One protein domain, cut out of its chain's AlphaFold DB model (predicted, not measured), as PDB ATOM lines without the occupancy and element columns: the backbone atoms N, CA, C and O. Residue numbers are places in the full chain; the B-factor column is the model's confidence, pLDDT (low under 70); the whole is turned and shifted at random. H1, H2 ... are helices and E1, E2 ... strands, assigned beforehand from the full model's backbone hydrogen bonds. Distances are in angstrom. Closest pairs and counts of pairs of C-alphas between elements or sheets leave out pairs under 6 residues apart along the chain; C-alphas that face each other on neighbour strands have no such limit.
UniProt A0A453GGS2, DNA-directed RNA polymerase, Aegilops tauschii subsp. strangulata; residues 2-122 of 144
ATOM      1  N   ASP A   2      -1.878  41.361  19.833       87.19
ATOM      2  CA  ASP A   2      -1.256  41.451  21.164       87.19
ATOM      3  C   ASP A   2       0.089  42.193  21.215       87.19
ATOM      4  O   ASP A   2       0.276  43.061  22.063       87.19
ATOM      5  N   ARG A   3       1.016  41.907  20.285       90.50
ATOM      6  CA  ARG A   3       2.344  42.552  20.228       90.50
ATOM      7  C   ARG A   3       2.254  44.083  20.243       90.50
ATOM      8  O   ARG A   3       2.927  44.740  21.030       90.50
ATOM      9  N   ARG A   4       1.386  44.647  19.395       93.25
ATOM     10  CA  ARG A   4       1.215  46.099  19.243       93.25
ATOM     11  C   ARG A   4       0.632  46.731  20.510       93.25
ATOM     12  O   ARG A   4       1.025  47.831  20.886       93.25
ATOM     13  N   GLU A   5      -0.277  46.029  21.182       94.25
ATOM     14  CA  GLU A   5      -0.878  46.494  22.435       94.25
ATOM     15  C   GLU A   5       0.120  46.498  23.593       94.25
ATOM     16  O   GLU A   5       0.156  47.461  24.360       94.25
ATOM     17  N   PHE A   6       0.948  45.455  23.717       95.00
ATOM     18  CA  PHE A   6       2.002  45.416  24.731       95.00
ATOM     19  C   PHE A   6       3.049  46.502  24.488       95.00
ATOM     20  O   PHE A   6       3.349  47.241  25.420       95.00
ATOM     21  N   LEU A   7       3.520  46.682  23.249       95.06
ATOM     22  CA  LEU A   7       4.452  47.765  22.902       95.06
ATOM     23  C   LEU A   7       3.891  49.142  23.269       95.06
ATOM     24  O   LEU A   7       4.578  49.939  23.905       95.06
ATOM     25  N   LYS A   8       2.617  49.409  22.947       94.62
ATOM     26  CA  LYS A   8       1.964  50.676  23.310       94.62
ATOM     27  C   LYS A   8       1.977  50.918  24.822       94.62
ATOM     28  O   LYS A   8       2.172  52.053  25.242       94.62
ATOM     29  N   LYS A   9       1.773  49.874  25.635       94.12
ATOM     30  CA  LYS A   9       1.809  49.962  27.106       94.12
ATOM     31  C   LYS A   9       3.238  50.119  27.640       94.12
ATOM     32  O   LYS A   9       3.453  50.923  28.537       94.12
ATOM     33  N   MET A  10       4.214  49.411  27.069       94.00
ATOM     34  CA  MET A  10       5.628  49.495  27.469       94.00
ATOM     35  C   MET A  10       6.237  50.878  27.195       94.00
ATOM     36  O   MET A  10       6.987  51.397  28.022       94.00
ATOM     37  N   ARG A  11       5.853  51.505  26.075       94.31
ATOM     38  CA  ARG A  11       6.309  52.841  25.647       94.31
ATOM     39  C   ARG A  11       5.644  54.006  26.385       94.31
ATOM     40  O   ARG A  11       5.920  55.158  26.068       94.31
ATOM     41  N   GLN A  12       4.761  53.748  27.351       93.88
ATOM     42  CA  GLN A  12       4.142  54.816  28.138       93.88
ATOM     43  C   GLN A  12       5.214  55.558  28.964       93.88
ATOM     44  O   GLN A  12       5.838  54.936  29.829       93.88
ATOM     45  N   PRO A  13       5.421  56.878  28.758       88.50
ATOM     46  CA  PRO A  13       6.530  57.606  29.386       88.50
ATOM     47  C   PRO A  13       6.457  57.659  30.915       88.50
ATOM     48  O   PRO A  13       7.481  57.680  31.586       88.50
ATOM     49  N   ARG A  14       5.237  57.665  31.467       89.88
ATOM     50  CA  ARG A  14       4.965  57.773  32.910       89.88
ATOM     51  C   ARG A  14       4.625  56.432  33.570       89.88
ATOM     52  O   ARG A  14       4.092  56.416  34.671       89.88
ATOM     53  N   ALA A  15       4.864  55.310  32.890       90.38
ATOM     54  CA  ALA A  15       4.602  54.004  33.480       90.38
ATOM     55  C   ALA A  15       5.621  53.698  34.583       90.38
ATOM     56  O   ALA A  15       6.829  53.704  34.337       90.38
ATOM     57  N   GLU A  16       5.123  53.386  35.778       93.06
ATOM     58  CA  GLU A  16       5.963  52.979  36.900       93.06
ATOM     59  C   GLU A  16       6.750  51.694  36.585       93.06
ATOM     60  O   GLU A  16       6.236  50.801  35.892       93.06
ATOM     61  N   PRO A  17       7.969  51.530  37.133       92.50
ATOM     62  CA  PRO A  17       8.784  50.338  36.903       92.50
ATOM     63  C   PRO A  17       8.052  49.027  37.220       92.50
ATOM     64  O   PRO A  17       8.108  48.085  36.430       92.50
ATOM     65  N   LEU A  18       7.298  48.972  38.325       94.06
ATOM     66  CA  LEU A  18       6.538  47.781  38.735       94.06
ATOM     67  C   LEU A  18       5.486  47.370  37.693       94.06
ATOM     68  O   LEU A  18       5.299  46.180  37.431       94.06
ATOM     69  N   VAL A  19       4.844  48.348  37.048       94.00
ATOM     70  CA  VAL A  19       3.869  48.100  35.977       94.00
ATOM     71  C   VAL A  19       4.563  47.497  34.757       94.00
ATOM     72  O   VAL A  19       4.067  46.516  34.197       94.00
ATOM     73  N   LYS A  20       5.737  48.016  34.375       93.81
ATOM     74  CA  LYS A  20       6.541  47.455  33.276       93.81
ATOM     75  C   LYS A  20       7.002  46.027  33.573       93.81
ATOM     76  O   LYS A  20       6.878  45.159  32.709       93.81
ATOM     77  N   PHE A  21       7.425  45.735  34.804       95.00
ATOM     78  CA  PHE A  21       7.756  44.366  35.223       95.00
ATOM     79  C   PHE A  21       6.550  43.421  35.141       95.00
ATOM     80  O   PHE A  21       6.672  42.298  34.645       95.00
ATOM     81  N   ALA A  22       5.370  43.870  35.575       95.38
ATOM     82  CA  ALA A  22       4.144  43.084  35.475       95.38
ATOM     83  C   ALA A  22       3.733  42.830  34.012       95.38
ATOM     84  O   ALA A  22       3.287  41.732  33.676       95.38
ATOM     85  N   LEU A  23       3.903  43.818  33.128       95.31
ATOM     86  CA  LEU A  23       3.659  43.675  31.691       95.31
ATOM     87  C   LEU A  23       4.634  42.688  31.044       95.31
ATOM     88  O   LEU A  23       4.183  41.772  30.360       95.31
ATOM     89  N   MET A  24       5.932  42.806  31.320       95.25
ATOM     90  CA  MET A  24       6.949  41.866  30.838       95.25
ATOM     91  C   MET A  24       6.652  40.432  31.295       95.25
ATOM     92  O   MET A  24       6.735  39.501  30.494       95.25
ATOM     93  N   LYS A  25       6.193  40.231  32.541       95.50
ATOM     94  CA  LYS A  25       5.741  38.913  33.016       95.50
ATOM     95  C   LYS A  25       4.579  38.365  32.178       95.50
ATOM     96  O   LYS A  25       4.632  37.205  31.776       95.50
ATOM     97  N   LYS A  26       3.578  39.197  31.857       95.19
ATOM     98  CA  LYS A  26       2.453  38.813  30.980       95.19
ATOM     99  C   LYS A  26       2.920  38.453  29.567       95.19
ATOM    100  O   LYS A  26       2.407  37.495  28.996       95.19
ATOM    101  N   VAL A  27       3.882  39.194  29.013       94.44
ATOM    102  CA  VAL A  27       4.492  38.882  27.709       94.44
ATOM    103  C   VAL A  27       5.202  37.530  27.773       94.44
ATOM    104  O   VAL A  27       4.892  36.640  26.988       94.44
ATOM    105  N   ARG A  28       6.082  37.332  28.761       92.44
ATOM    106  CA  ARG A  28       6.821  36.079  28.961       92.44
ATOM    107  C   ARG A  28       5.896  34.872  29.076       92.44
ATOM    108  O   ARG A  28       6.188  33.834  28.492       92.44
ATOM    109  N   ASP A  29       4.799  34.991  29.820       91.81
ATOM    110  CA  ASP A  29       3.855  33.885  29.996       91.81
ATOM    111  C   ASP A  29       3.137  33.525  28.683       91.81
ATOM    112  O   ASP A  29       2.932  32.343  28.421       91.81
ATOM    113  N   LYS A  30       2.864  34.501  27.805       89.94
ATOM    114  CA  LYS A  30       2.362  34.246  26.439       89.94
ATOM    115  C   LYS A  30       3.411  33.633  25.507       89.94
ATOM    116  O   LYS A  30       3.048  32.950  24.556       89.94
ATOM    117  N   CYS A  31       4.696  33.866  25.765       88.25
ATOM    118  CA  CYS A  31       5.804  33.336  24.968       88.25
ATOM    119  C   CYS A  31       6.230  31.909  25.361       88.25
ATOM    120  O   CYS A  31       7.131  31.364  24.727       88.25
ATOM    121  N   LYS A  32       5.592  31.277  26.359       84.44
ATOM    122  CA  LYS A  32       5.799  29.861  26.728       84.44
ATOM    123  C   LYS A  32       5.135  28.908  25.719       84.44
ATOM    124  O   LYS A  32       4.326  28.059  26.081       84.44
ATOM    125  N   LEU A  33       5.445  29.094  24.443       81.81
ATOM    126  CA  LEU A  33       4.931  28.308  23.328       81.81
ATOM    127  C   LEU A  33       5.910  27.171  23.035       81.81
ATOM    128  O   LEU A  33       7.103  27.425  22.885       81.81
ATOM    129  N   SER A  34       5.410  25.942  22.894       81.81
ATOM    130  CA  SER A  34       6.229  24.777  22.521       81.81
ATOM    131  C   SER A  34       6.764  24.862  21.092       81.81
ATOM    132  O   SER A  34       7.762  24.226  20.772       81.81
ATOM    133  N   ARG A  35       6.137  25.668  20.226       86.12
ATOM    134  CA  ARG A  35       6.547  25.847  18.832       86.12
ATOM    135  C   ARG A  35       6.559  27.317  18.441       86.12
ATOM    136  O   ARG A  35       5.608  28.053  18.705       86.12
ATOM    137  N   CYS A  36       7.644  27.750  17.809       87.25
ATOM    138  CA  CYS A  36       7.786  29.112  17.320       87.25
ATOM    139  C   CYS A  36       6.803  29.368  16.163       87.25
ATOM    140  O   CYS A  36       6.848  28.636  15.173       87.25
ATOM    141  N   PRO A  37       5.970  30.420  16.216       87.06
ATOM    142  CA  PRO A  37       5.038  30.739  15.134       87.06
ATOM    143  C   PRO A  37       5.726  31.300  13.880       87.06
ATOM    144  O   PRO A  37       5.097  31.371  12.833       87.06
ATOM    145  N   TRP A  38       6.992  31.722  13.979       86.81
ATOM    146  CA  TRP A  38       7.721  32.335  12.864       86.81
ATOM    147  C   TRP A  38       8.550  31.319  12.068       86.81
ATOM    148  O   TRP A  38       8.412  31.237  10.855       86.81
ATOM    149  N   CYS A  39       9.376  30.511  12.741       87.88
ATOM    150  CA  CYS A  39      10.226  29.507  12.082       87.88
ATOM    151  C   CYS A  39       9.772  28.056  12.292       87.88
ATOM    152  O   CYS A  39      10.385  27.143  11.749       87.88
ATOM    153  N   GLY A  40       8.753  27.805  13.116       83.62
ATOM    154  CA  GLY A  40       8.279  26.449  13.400       83.62
ATOM    155  C   GLY A  40       9.192  25.610  14.304       83.62
ATOM    156  O   GLY A  40       8.863  24.447  14.536       83.62
ATOM    157  N   PHE A  41      10.294  26.170  14.817       85.62
ATOM    158  CA  PHE A  41      11.223  25.486  15.723       85.62
ATOM    159  C   PHE A  41      10.554  25.097  17.050       85.62
ATOM    160  O   PHE A  41       9.716  25.843  17.564       85.62
ATOM    161  N   ILE A  42      10.933  23.946  17.609       86.00
ATOM    162  CA  ILE A  42      10.388  23.434  18.873       86.00
ATOM    163  C   ILE A  42      11.167  24.043  20.040       86.00
ATOM    164  O   ILE A  42      12.361  23.807  20.203       86.00
ATOM    165  N   ASN A  43      10.476  24.819  20.869       87.81
ATOM    166  CA  ASN A  43      11.041  25.479  22.034       87.81
ATOM    167  C   ASN A  43      10.767  24.662  23.298       87.81
ATOM    168  O   ASN A  43       9.654  24.640  23.821       87.81
ATOM    169  N   GLY A  44      11.823  24.038  23.809       88.00
ATOM    170  CA  GLY A  44      11.858  23.399  25.116       88.00
ATOM    171  C   GLY A  44      12.052  24.345  26.299       88.00
ATOM    172  O   GLY A  44      12.027  25.572  26.182       88.00
ATOM    173  N   VAL A  45      12.326  23.756  27.461       88.88
ATOM    174  CA  VAL A  45      12.588  24.478  28.709       88.88
ATOM    175  C   VAL A  45      14.058  24.881  28.790       88.88
ATOM    176  O   VAL A  45      14.941  24.027  28.799       88.88
ATOM    177  N   ALA A  46      14.336  26.178  28.919       90.69
ATOM    178  CA  ALA A  46      15.666  26.668  29.283       90.69
ATOM    179  C   ALA A  46      15.850  26.612  30.810       90.69
ATOM    180  O   ALA A  46      15.067  27.195  31.560       90.69
ATOM    181  N   LYS A  47      16.878  25.900  31.279       91.88
ATOM    182  CA  LYS A  47      17.181  25.695  32.704       91.88
ATOM    183  C   LYS A  47      18.672  25.864  32.988       91.88
ATOM    184  O   LYS A  47      19.512  25.632  32.121       91.88
ATOM    185  N   LYS A  48      19.009  26.232  34.226       91.62
ATOM    186  CA  LYS A  48      20.399  26.230  34.699       91.62
ATOM    187  C   LYS A  48      20.904  24.784  34.788       91.62
ATOM    188  O   LYS A  48      20.212  23.917  35.323       91.62
ATOM    189  N   GLY A  49      22.092  24.525  34.253       86.31
ATOM    190  CA  GLY A  49      22.781  23.243  34.368       86.31
ATOM    191  C   GLY A  49      23.115  22.909  35.825       86.31
ATOM    192  O   GLY A  49      23.264  23.796  36.663       86.31
ATOM    193  N   ARG A  50      23.228  21.611  36.139       80.31
ATOM    194  CA  ARG A  50      23.502  21.140  37.511       80.31
ATOM    195  C   ARG A  50      24.889  21.532  38.028       80.31
ATOM    196  O   ARG A  50      25.059  21.664  39.232       80.31
ATOM    197  N   MET A  51      25.861  21.716  37.138       77.81
ATOM    198  CA  MET A  51      27.238  22.072  37.479       77.81
ATOM    199  C   MET A  51      27.692  23.247  36.608       77.81
ATOM    200  O   MET A  51      27.504  23.227  35.393       77.81
ATOM    201  N   GLY A  52      28.287  24.263  37.235       79.00
ATOM    202  CA  GLY A  52      28.841  25.437  36.554       79.00
ATOM    203  C   GLY A  52      27.819  26.493  36.105       79.00
ATOM    204  O   GLY A  52      26.644  26.479  36.479       79.00
ATOM    205  N   LEU A  53      28.303  27.445  35.305       84.44
ATOM    206  CA  LEU A  53      27.534  28.545  34.708       84.44
ATOM    207  C   LEU A  53      27.026  28.163  33.311       84.44
ATOM    208  O   LEU A  53      27.260  28.863  32.333       84.44
ATOM    209  N   VAL A  54      26.363  27.012  33.219       88.75
ATOM    210  CA  VAL A  54      25.863  26.473  31.950       88.75
ATOM    211  C   VAL A  54      24.351  26.632  31.883       88.75
ATOM    212  O   VAL A  54      23.649  26.361  32.861       88.75
ATOM    213  N   ILE A  55      23.836  27.039  30.726       92.75
ATOM    214  CA  ILE A  55      22.402  27.042  30.431       92.75
ATOM    215  C   ILE A  55      22.113  25.872  29.494       92.75
ATOM    216  O   ILE A  55      22.836  25.633  28.532       92.75
ATOM    217  N   VAL A  56      21.057  25.123  29.794       92.19
ATOM    218  CA  VAL A  56      20.629  23.957  29.023       92.19
ATOM    219  C   VAL A  56      19.216  24.198  28.512       92.19
ATOM    220  O   VAL A  56      18.314  24.490  29.295       92.19
ATOM    221  N   HIS A  57      19.019  24.057  27.207       91.00
ATOM    222  CA  HIS A  57      17.727  24.110  26.539       91.00
ATOM    223  C   HIS A  57      17.232  22.694  26.250       91.00
ATOM    224  O   HIS A  57      17.811  21.970  25.452       91.00
ATOM    225  N   ASP A  58      16.188  22.278  26.960       89.38
ATOM    226  CA  ASP A  58      15.668  20.913  26.964       89.38
ATOM    227  C   ASP A  58      14.300  20.845  26.270       89.38
ATOM    228  O   ASP A  58      13.260  21.144  26.861       89.38
ATOM    229  N   CYS A  59      14.323  20.457  25.001       84.31
ATOM    230  CA  CYS A  59      13.186  20.200  24.127       84.31
ATOM    231  C   CYS A  59      12.581  18.800  24.288       84.31
ATOM    232  O   CYS A  59      11.562  18.534  23.661       84.31
ATOM    233  N   SER A  60      13.138  17.905  25.116       77.50
ATOM    234  CA  SER A  60      12.688  16.499  25.195       77.50
ATOM    235  C   SER A  60      11.220  16.336  25.574       77.50
ATOM    236  O   SER A  60      10.549  15.450  25.060       77.50
ATOM    237  N   LYS A  61      10.710  17.218  26.435       68.31
ATOM    238  CA  LYS A  61       9.330  17.174  26.942       68.31
ATOM    239  C   LYS A  61       8.306  17.848  26.029       68.31
ATOM    240  O   LYS A  61       7.116  17.753  26.296       68.31
ATOM    241  N   THR A  62       8.766  18.577  25.018       69.12
ATOM    242  CA  THR A  62       7.925  19.334  24.073       69.12
ATOM    243  C   THR A  62       7.832  18.664  22.705       69.12
ATOM    244  O   THR A  62       7.218  19.214  21.796       69.12
ATOM    245  N   LEU A  63       8.475  17.506  22.545       63.84
ATOM    246  CA  LEU A  63       8.339  16.661  21.371       63.84
ATOM    247  C   LEU A  63       7.034  15.869  21.500       63.84
ATOM    248  O   LEU A  63       6.948  14.930  22.287       63.84
ATOM    249  N   ASP A  64       6.011  16.268  20.749       55.31
ATOM    250  CA  ASP A  64       4.820  15.441  20.560       55.31
ATOM    251  C   ASP A  64       5.194  14.160  19.789       55.31
ATOM    252  O   ASP A  64       6.142  14.154  18.998       55.31
ATOM    253  N   GLY A  65       4.429  13.078  19.984       53.41
ATOM    254  CA  GLY A  65       4.707  11.716  19.483       53.41
ATOM    255  C   GLY A  65       4.988  11.556  17.976       53.41
ATOM    256  O   GLY A  65       5.436  10.496  17.556       53.41
ATOM    257  N   SER A  66       4.829  12.603  17.163       50.50
ATOM    258  CA  SER A  66       5.212  12.630  15.744       50.50
ATOM    259  C   SER A  66       6.722  12.444  15.511       50.50
ATOM    260  O   SER A  66       7.130  11.905  14.483       50.50
ATOM    261  N   THR A  67       7.586  12.824  16.460       55.09
ATOM    262  CA  THR A  67       9.029  12.557  16.320       55.09
ATOM    263  C   THR A  67       9.431  11.129  16.674       55.09
ATOM    264  O   THR A  67      10.530  10.725  16.305       55.09
ATOM    265  N   GLU A  68       8.577  10.355  17.350       56.12
ATOM    266  CA  GLU A  68       8.844   8.935  17.630       56.12
ATOM    267  C   GLU A  68       8.757   8.089  16.353       56.12
ATOM    268  O   GLU A  68       9.564   7.180  16.156       56.12
ATOM    269  N   GLU A  69       7.867   8.442  15.423       55.78
ATOM    270  CA  GLU A  69       7.793   7.823  14.093       55.78
ATOM    271  C   GLU A  69       9.053   8.122  13.270       55.78
ATOM    272  O   GLU A  69       9.654   7.219  12.683       55.78
ATOM    273  N   LEU A  70       9.527   9.375  13.300       55.41
ATOM    274  CA  LEU A  70      10.759   9.785  12.622       55.41
ATOM    275  C   LEU A  70      12.000   9.133  13.256       55.41
ATOM    276  O   LEU A  70      12.904   8.689  12.551       55.41
ATOM    277  N   ARG A  71      12.035   9.021  14.588       60.25
ATOM    278  CA  ARG A  71      13.096   8.332  15.337       60.25
ATOM    279  C   ARG A  71      13.121   6.834  15.028       60.25
ATOM    280  O   ARG A  71      14.202   6.265  14.888       60.25
ATOM    281  N   SER A  72      11.949   6.220  14.874       62.69
ATOM    282  CA  SER A  72      11.805   4.803  14.525       62.69
ATOM    283  C   SER A  72      12.223   4.534  13.077       62.69
ATOM    284  O   SER A  72      12.971   3.589  12.829       62.69
ATOM    285  N   ALA A  73      11.850   5.409  12.137       60.94
ATOM    286  CA  ALA A  73      12.258   5.327  10.732       60.94
ATOM    287  C   ALA A  73      13.771   5.553  10.518       60.94
ATOM    288  O   ALA A  73      14.369   4.974   9.613       60.94
ATOM    289  N   LEU A  74      14.410   6.369  11.365       60.94
ATOM    290  CA  LEU A  74      15.849   6.663  11.300       60.94
ATOM    291  C   LEU A  74      16.725   5.679  12.095       60.94
ATOM    292  O   LEU A  74      17.949   5.755  11.999       60.94
ATOM    293  N   SER A  75      16.133   4.730  12.829       59.72
ATOM    294  CA  SER A  75      16.856   3.745  13.658       59.72
ATOM    295  C   SER A  75      17.866   2.885  12.882       59.72
ATOM    296  O   SER A  75      18.851   2.416  13.451       59.72
ATOM    297  N   HIS A  76      17.667   2.731  11.569       59.72
ATOM    298  CA  HIS A  76      18.540   1.959  10.685       59.72
ATOM    299  C   HIS A  76      19.768   2.735  10.175       59.72
ATOM    300  O   HIS A  76      20.698   2.120   9.648       59.72
ATOM    301  N   LYS A  77      19.830   4.065  10.341       60.28
ATOM    302  CA  LYS A  77      21.035   4.849  10.033       60.28
ATOM    303  C   LYS A  77      21.868   5.015  11.305       60.28
ATOM    304  O   LYS A  77      21.449   5.631  12.275       60.28
ATOM    305  N   LYS A  78      23.094   4.481  11.278       50.88
ATOM    306  CA  LYS A  78      24.090   4.549  12.373       50.88
ATOM    307  C   LYS A  78      24.525   5.981  12.720       50.88
ATOM    308  O   LYS A  78      25.180   6.211  13.735       50.88
ATOM    309  N   GLU A  79      24.159   6.935  11.874       48.38
ATOM    310  CA  GLU A  79      24.235   8.353  12.154       48.38
ATOM    311  C   GLU A  79      23.089   8.682  13.110       48.38
ATOM    312  O   GLU A  79      21.948   8.882  12.700       48.38
ATOM    313  N   LYS A  80      23.391   8.674  14.416       48.84
ATOM    314  CA  LYS A  80      22.541   9.293  15.432       48.84
ATOM    315  C   LYS A  80      22.397  10.759  15.032       48.84
ATOM    316  O   LYS A  80      23.165  11.587  15.516       48.84
ATOM    317  N   LEU A  81      21.462  11.080  14.134       46.22
ATOM    318  CA  LEU A  81      21.015  12.445  13.954       46.22
ATOM    319  C   LEU A  81      20.535  12.842  15.331       46.22
ATOM    320  O   LEU A  81      19.510  12.380  15.833       46.22
ATOM    321  N   ALA A  82      21.393  13.618  15.966       46.38
ATOM    322  CA  ALA A  82      21.164  14.297  17.196       46.38
ATOM    323  C   ALA A  82      20.001  15.256  16.935       46.38
ATOM    324  O   ALA A  82      20.168  16.466  16.845       46.38
ATOM    325  N   ILE A  83      18.783  14.721  16.939       52.69
ATOM    326  CA  ILE A  83      17.697  15.350  17.670       52.69
ATOM    327  C   ILE A  83      18.144  15.267  19.134       52.69
ATOM    328  O   ILE A  83      17.627  14.494  19.941       52.69
ATOM    329  N   THR A  84      19.224  15.978  19.463       56.31
ATOM    330  CA  THR A  84      19.631  16.255  20.820       56.31
ATOM    331  C   THR A  84      18.543  17.171  21.299       56.31
ATOM    332  O   THR A  84      18.614  18.383  21.203       56.31
ATOM    333  N   SER A  85      17.501  16.554  21.829       69.69
ATOM    334  CA  SER A  85      16.425  17.213  22.539       69.69
ATOM    335  C   SER A  85      16.933  18.016  23.741       69.69
ATOM    336  O   SER A  85      16.141  18.618  24.446       69.69
ATOM    337  N   ILE A  86      18.241  18.030  23.992       81.94
ATOM    338  CA  ILE A  86      18.932  18.797  25.006       81.94
ATOM    339  C   ILE A  86      20.104  19.510  24.320       81.94
ATOM    340  O   ILE A  86      21.068  18.869  23.902       81.94
ATOM    341  N   HIS A  87      20.029  20.834  24.231       86.12
ATOM    342  CA  HIS A  87      21.069  21.704  23.699       86.12
ATOM    343  C   HIS A  87      21.748  22.467  24.838       86.12
ATOM    344  O   HIS A  87      21.096  23.139  25.635       86.12
ATOM    345  N   THR A  88      23.070  22.394  24.914       89.62
ATOM    346  CA  THR A  88      23.853  23.266  25.796       89.62
ATOM    347  C   THR A  88      24.014  24.621  25.115       89.62
ATOM    348  O   THR A  88      24.449  24.675  23.970       89.62
ATOM    349  N   LEU A  89      23.670  25.709  25.805       91.69
ATOM    350  CA  LEU A  89      23.844  27.071  25.308       91.69
ATOM    351  C   LEU A  89      25.152  27.645  25.856       91.69
ATOM    352  O   LEU A  89      25.241  27.992  27.036       91.69
ATOM    353  N   ASP A  90      26.168  27.725  25.002       90.75
ATOM    354  CA  ASP A  90      27.431  28.390  25.310       90.75
ATOM    355  C   ASP A  90      27.333  29.919  25.106       90.75
ATOM    356  O   ASP A  90      26.473  30.396  24.353       90.75
ATOM    357  N   PRO A  91      28.209  30.715  25.750       93.19
ATOM    358  CA  PRO A  91      28.162  32.171  25.637       93.19
ATOM    359  C   PRO A  91      28.298  32.704  24.205       93.19
ATOM    360  O   PRO A  91      27.676  33.717  23.888       93.19
ATOM    361  N   ALA A  92      29.062  32.045  23.327       93.50
ATOM    362  CA  ALA A  92      29.244  32.499  21.949       93.50
ATOM    363  C   ALA A  92      27.968  32.279  21.118       93.50
ATOM    364  O   ALA A  92      27.537  33.173  20.382       93.50
ATOM    365  N   THR A  93      27.306  31.135  21.300       93.06
ATOM    366  CA  THR A  93      25.991  30.857  20.711       93.06
ATOM    367  C   THR A  93      24.944  31.851  21.210       93.06
ATOM    368  O   THR A  93      24.234  32.448  20.400       93.06
ATOM    369  N   VAL A  94      24.871  32.095  22.523       94.94
ATOM    370  CA  VAL A  94      23.919  33.061  23.103       94.94
ATOM    371  C   VAL A  94      24.177  34.478  22.588       94.94
ATOM    372  O   VAL A  94      23.230  35.171  22.228       94.94
ATOM    373  N   LEU A  95      25.440  34.892  22.470       96.81
ATOM    374  CA  LEU A  95      25.803  36.189  21.898       96.81
ATOM    375  C   LEU A  95      25.301  36.338  20.453       96.81
ATOM    376  O   LEU A  95      24.731  37.369  20.096       96.81
ATOM    377  N   SER A  96      25.473  35.303  19.627       96.44
ATOM    378  CA  SER A  96      24.961  35.282  18.250       96.44
ATOM    379  C   SER A  96      23.431  35.379  18.202       96.44
ATOM    380  O   SER A  96      22.885  36.104  17.369       96.44
ATOM    381  N   LEU A  97      22.733  34.706  19.122       95.25
ATOM    382  CA  LEU A  97      21.274  34.785  19.243       95.25
ATOM    383  C   LEU A  97      20.807  36.182  19.669       95.25
ATOM    384  O   LEU A  97      19.904  36.733  19.043       95.25
ATOM    385  N   PHE A  98      21.441  36.779  20.680       97.12
ATOM    386  CA  PHE A  98      21.106  38.118  21.169       97.12
ATOM    387  C   PHE A  98      21.304  39.195  20.103       97.12
ATOM    388  O   PHE A  98      20.421  40.028  19.918       97.12
ATOM    389  N   ARG A  99      22.372  39.112  19.298       96.69
ATOM    390  CA  ARG A  99      22.590  40.032  18.168       96.69
ATOM    391  C   ARG A  99      21.457  40.013  17.138       96.69
ATOM    392  O   ARG A  99      21.193  41.031  16.508       96.69
ATOM    393  N   ARG A 100      20.781  38.873  16.961       95.75
ATOM    394  CA  ARG A 100      19.665  38.716  16.010       95.75
ATOM    395  C   ARG A 100      18.328  39.227  16.551       95.75
ATOM    396  O   ARG A 100      17.366  39.277  15.789       95.75
ATOM    397  N   MET A 101      18.241  39.577  17.835       95.38
ATOM    398  CA  MET A 101      17.021  40.147  18.405       95.38
ATOM    399  C   MET A 101      16.773  41.552  17.851       95.38
ATOM    400  O   MET A 101      17.709  42.326  17.643       95.38
ATOM    401  N   ILE A 102      15.504  41.886  17.623       94.50
ATOM    402  CA  ILE A 102      15.084  43.222  17.180       94.50
ATOM    403  C   ILE A 102      14.804  44.133  18.379       94.50
ATOM    404  O   ILE A 102      14.443  43.664  19.462       94.50
ATOM    405  N   ASP A 103      14.923  45.445  18.188       95.06
ATOM    406  CA  ASP A 103      14.804  46.415  19.287       95.06
ATOM    407  C   ASP A 103      13.414  46.402  19.938       95.06
ATOM    408  O   ASP A 103      13.288  46.469  21.159       95.06
ATOM    409  N   GLU A 104      12.364  46.186  19.147       94.25
ATOM    410  CA  GLU A 104      11.003  46.043  19.671       94.25
ATOM    411  C   GLU A 104      10.853  44.865  20.651       94.25
ATOM    412  O   GLU A 104      10.079  44.945  21.606       94.25
ATOM    413  N   ASP A 105      11.572  43.758  20.428       93.88
ATOM    414  CA  ASP A 105      11.552  42.619  21.354       93.88
ATOM    415  C   ASP A 105      12.269  42.970  22.656       93.88
ATOM    416  O   ASP A 105      11.837  42.555  23.733       93.88
ATOM    417  N   CYS A 106      13.321  43.786  22.571       95.19
ATOM    418  CA  CYS A 106      14.039  44.285  23.737       95.19
ATOM    419  C   CYS A 106      13.122  45.158  24.606       95.19
ATOM    420  O   CYS A 106      13.069  44.978  25.824       95.19
ATOM    421  N   GLU A 107      12.313  46.023  23.986       94.25
ATOM    422  CA  GLU A 107      11.302  46.820  24.689       94.25
ATOM    423  C   GLU A 107      10.229  45.949  25.359       94.25
ATOM    424  O   GLU A 107       9.863  46.186  26.509       94.25
ATOM    425  N   LEU A 108       9.729  44.919  24.665       95.25
ATOM    426  CA  LEU A 108       8.729  43.989  25.209       95.25
ATOM    427  C   LEU A 108       9.250  43.198  26.412       95.25
ATOM    428  O   LEU A 108       8.488  42.898  27.336       95.25
ATOM    429  N   LEU A 109      10.542  42.878  26.408       94.69
ATOM    430  CA  LEU A 109      11.240  42.216  27.506       94.69
ATOM    431  C   LEU A 109      11.696  43.188  28.604       94.69
ATOM    432  O   LEU A 109      12.292  42.748  29.585       94.69
ATOM    433  N   ASN A 110      11.368  44.480  28.483       94.94
ATOM    434  CA  ASN A 110      11.759  45.534  29.418       94.94
ATOM    435  C   ASN A 110      13.285  45.633  29.609       94.94
ATOM    436  O   ASN A 110      13.760  45.827  30.730       94.94
ATOM    437  N   LEU A 111      14.050  45.456  28.530       93.69
ATOM    438  CA  LEU A 111      15.501  45.622  28.540       93.69
ATOM    439  C   LEU A 111      15.856  47.105  28.387       93.69
ATOM    440  O   LEU A 111      15.276  47.804  27.560       93.69
ATOM    441  N   GLY A 112      16.809  47.580  29.193       90.44
ATOM    442  CA  GLY A 112      17.299  48.961  29.113       90.44
ATOM    443  C   GLY A 112      18.256  49.210  27.943       90.44
ATOM    444  O   GLY A 112      18.455  50.353  27.553       90.44
ATOM    445  N   ASP A 113      18.838  48.147  27.391       94.31
ATOM    446  CA  ASP A 113      19.782  48.190  26.277       94.31
ATOM    447  C   ASP A 113      19.727  46.852  25.515       94.31
ATOM    448  O   ASP A 113      19.011  45.920  25.896       94.31
ATOM    449  N   ARG A 114      20.502  46.757  24.439       95.69
ATOM    450  CA  ARG A 114      20.665  45.570  23.607       95.69
ATOM    451  C   ARG A 114      21.155  44.359  24.428       95.69
ATOM    452  O   ARG A 114      22.126  44.482  25.182       95.69
ATOM    453  N   PRO A 115      20.538  43.174  24.271       97.06
ATOM    454  CA  PRO A 115      20.817  42.000  25.099       97.06
ATOM    455  C   PRO A 115      22.238  41.452  24.925       97.06
ATOM    456  O   PRO A 115      22.776  40.863  25.858       97.06
ATOM    457  N   GLU A 116      22.890  41.672  23.779       96.50
ATOM    458  CA  GLU A 116      24.275  41.248  23.557       96.50
ATOM    459  C   GLU A 116      25.264  41.856  24.563       96.50
ATOM    460  O   GLU A 116      26.265  41.216  24.875       96.50
ATOM    461  N   LYS A 117      24.957  43.029  25.134       95.12
ATOM    462  CA  LYS A 117      25.779  43.689  26.164       95.12
ATOM    463  C   LYS A 117      25.712  43.001  27.531       95.12
ATOM    464  O   LYS A 117      26.510  43.310  28.409       95.12
ATOM    465  N   LEU A 118      24.778  42.067  27.725       95.19
ATOM    466  CA  LEU A 118      24.719  41.232  28.930       95.19
ATOM    467  C   LEU A 118      25.811  40.153  28.935       95.19
ATOM    468  O   LEU A 118      26.082  39.563  29.982       95.19
ATOM    469  N   ILE A 119      26.427  39.876  27.781       95.12
ATOM    470  CA  ILE A 119      27.548  38.947  27.659       95.12
ATOM    471  C   ILE A 119      28.850  39.741  27.743       95.12
ATOM    472  O   ILE A 119      29.134  40.593  26.905       95.12
ATOM    473  N   ILE A 120      29.655  39.438  28.758       94.50
ATOM    474  CA  ILE A 120      30.952  40.079  28.969       94.50
ATOM    475  C   ILE A 120      31.936  39.547  27.925       94.50
ATOM    476  O   ILE A 120      32.393  38.409  28.018       94.50
ATOM    477  N   THR A 121      32.258  40.370  26.931       95.12
ATOM    478  CA  THR A 121      33.324  40.101  25.950       95.12
ATOM    479  C   THR A 121      34.634  40.782  26.324       95.12
ATOM    480  O   THR A 121      35.704  40.314  25.951       95.12
ATOM    481  N   GLU A 122      34.544  41.876  27.074       94.94
ATOM    482  CA  GLU A 122      35.659  42.713  27.492       94.94
ATOM    483  C   GLU A 122      35.499  43.037  28.976       94.94
ATOM    484  O   GLU A 122      34.391  43.286  29.455       94.94
TER     485      GLU A 122
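This is residues 2 to 122 of the 144 residues of the protein "DNA-directed RNA polymerase" of Aegilops tauschii subsp. strangulata (UniProt A0A453GGS2). The model is a loose, elongated string of parts: a helical hairpin of H1 and H2 at one end with the short H5 crossing H1, then a small sheet of three strands, E1, E2 and E3, and at the far end H3 with a loop. H4 and the four-residue H6 pack on each other between the sheet and H5, and residues 36 to 41 and 72 to 79 stick out. The 121 printed residues run H1 H2 E1 E2 H3 E3 H4 H5 H6, mostly helix by class; the sheet's order is E1, E2, E3, antiparallel throughout. The radius of gyration of the C-alphas is 18.0 A, and the spans are 61 by 37 by 25 A.

H1, residues 2 to 10, and H2, residues 17 to 30, form a helical hairpin. They touch, with the C-alphas of Met 10 and Lys 20 closest at 6.2 A, and run opposite ways at a shallow tilt of 13 degrees. A long link leads to E1, residues 45 to 48, which forms a hairpin with E2, residues 55 to 58. This pair is antiparallel at 150 degrees, with N 47 and O 56 within hydrogen-bond range at 2.8 A. H3, residues 66 to 73, touches no helix and is not on the sheet. E3, residues 86 to 89, is antiparallel to E2 at 155 degrees, with N 87 and O 57 at 2.8 A. E1 and E3 are the edge strands. H4, residues 91 to 99, is not on the sheet. H5, residues 103 to 108, touches H1 about perpendicular at 83 degrees, the closest C-alphas being those of Leu 7 and Leu 108, 6.2 A. H6, residues 115 to 118, touches H4, with the C-alphas of Phe 98 and Glu 116 closest at 5.1 A. Every O i to N i+4 pair is within hydrogen-bond range in H1, H2, H4 and H5; H3 has 3 of 4, and H6 is too short for such a pair.

H1 begins at C-alpha 2, (-1.256, 41.451, 21.164), and measures 12.3 A. H2 measures 20.2 A, H3 11.3 A, H4 12.2 A, H5 8.8 A and H6 5.5 A. E1 measures 10.0 A, E2 9.7 A and E3 9.6 A. E1 begins at C-alpha 45, (12.588, 24.478, 28.709), and H6 ends at C-alpha 118, (24.719, 41.232, 28.930).

The two C-alphas farthest apart are those of Arg 14 and His 76, 61.6 A. The printed part has no cut. The links H2 to E1 and H3 to E3 are long. Mean pLDDT of the printed part is 84.3, and residues 61 to 85 are under 70.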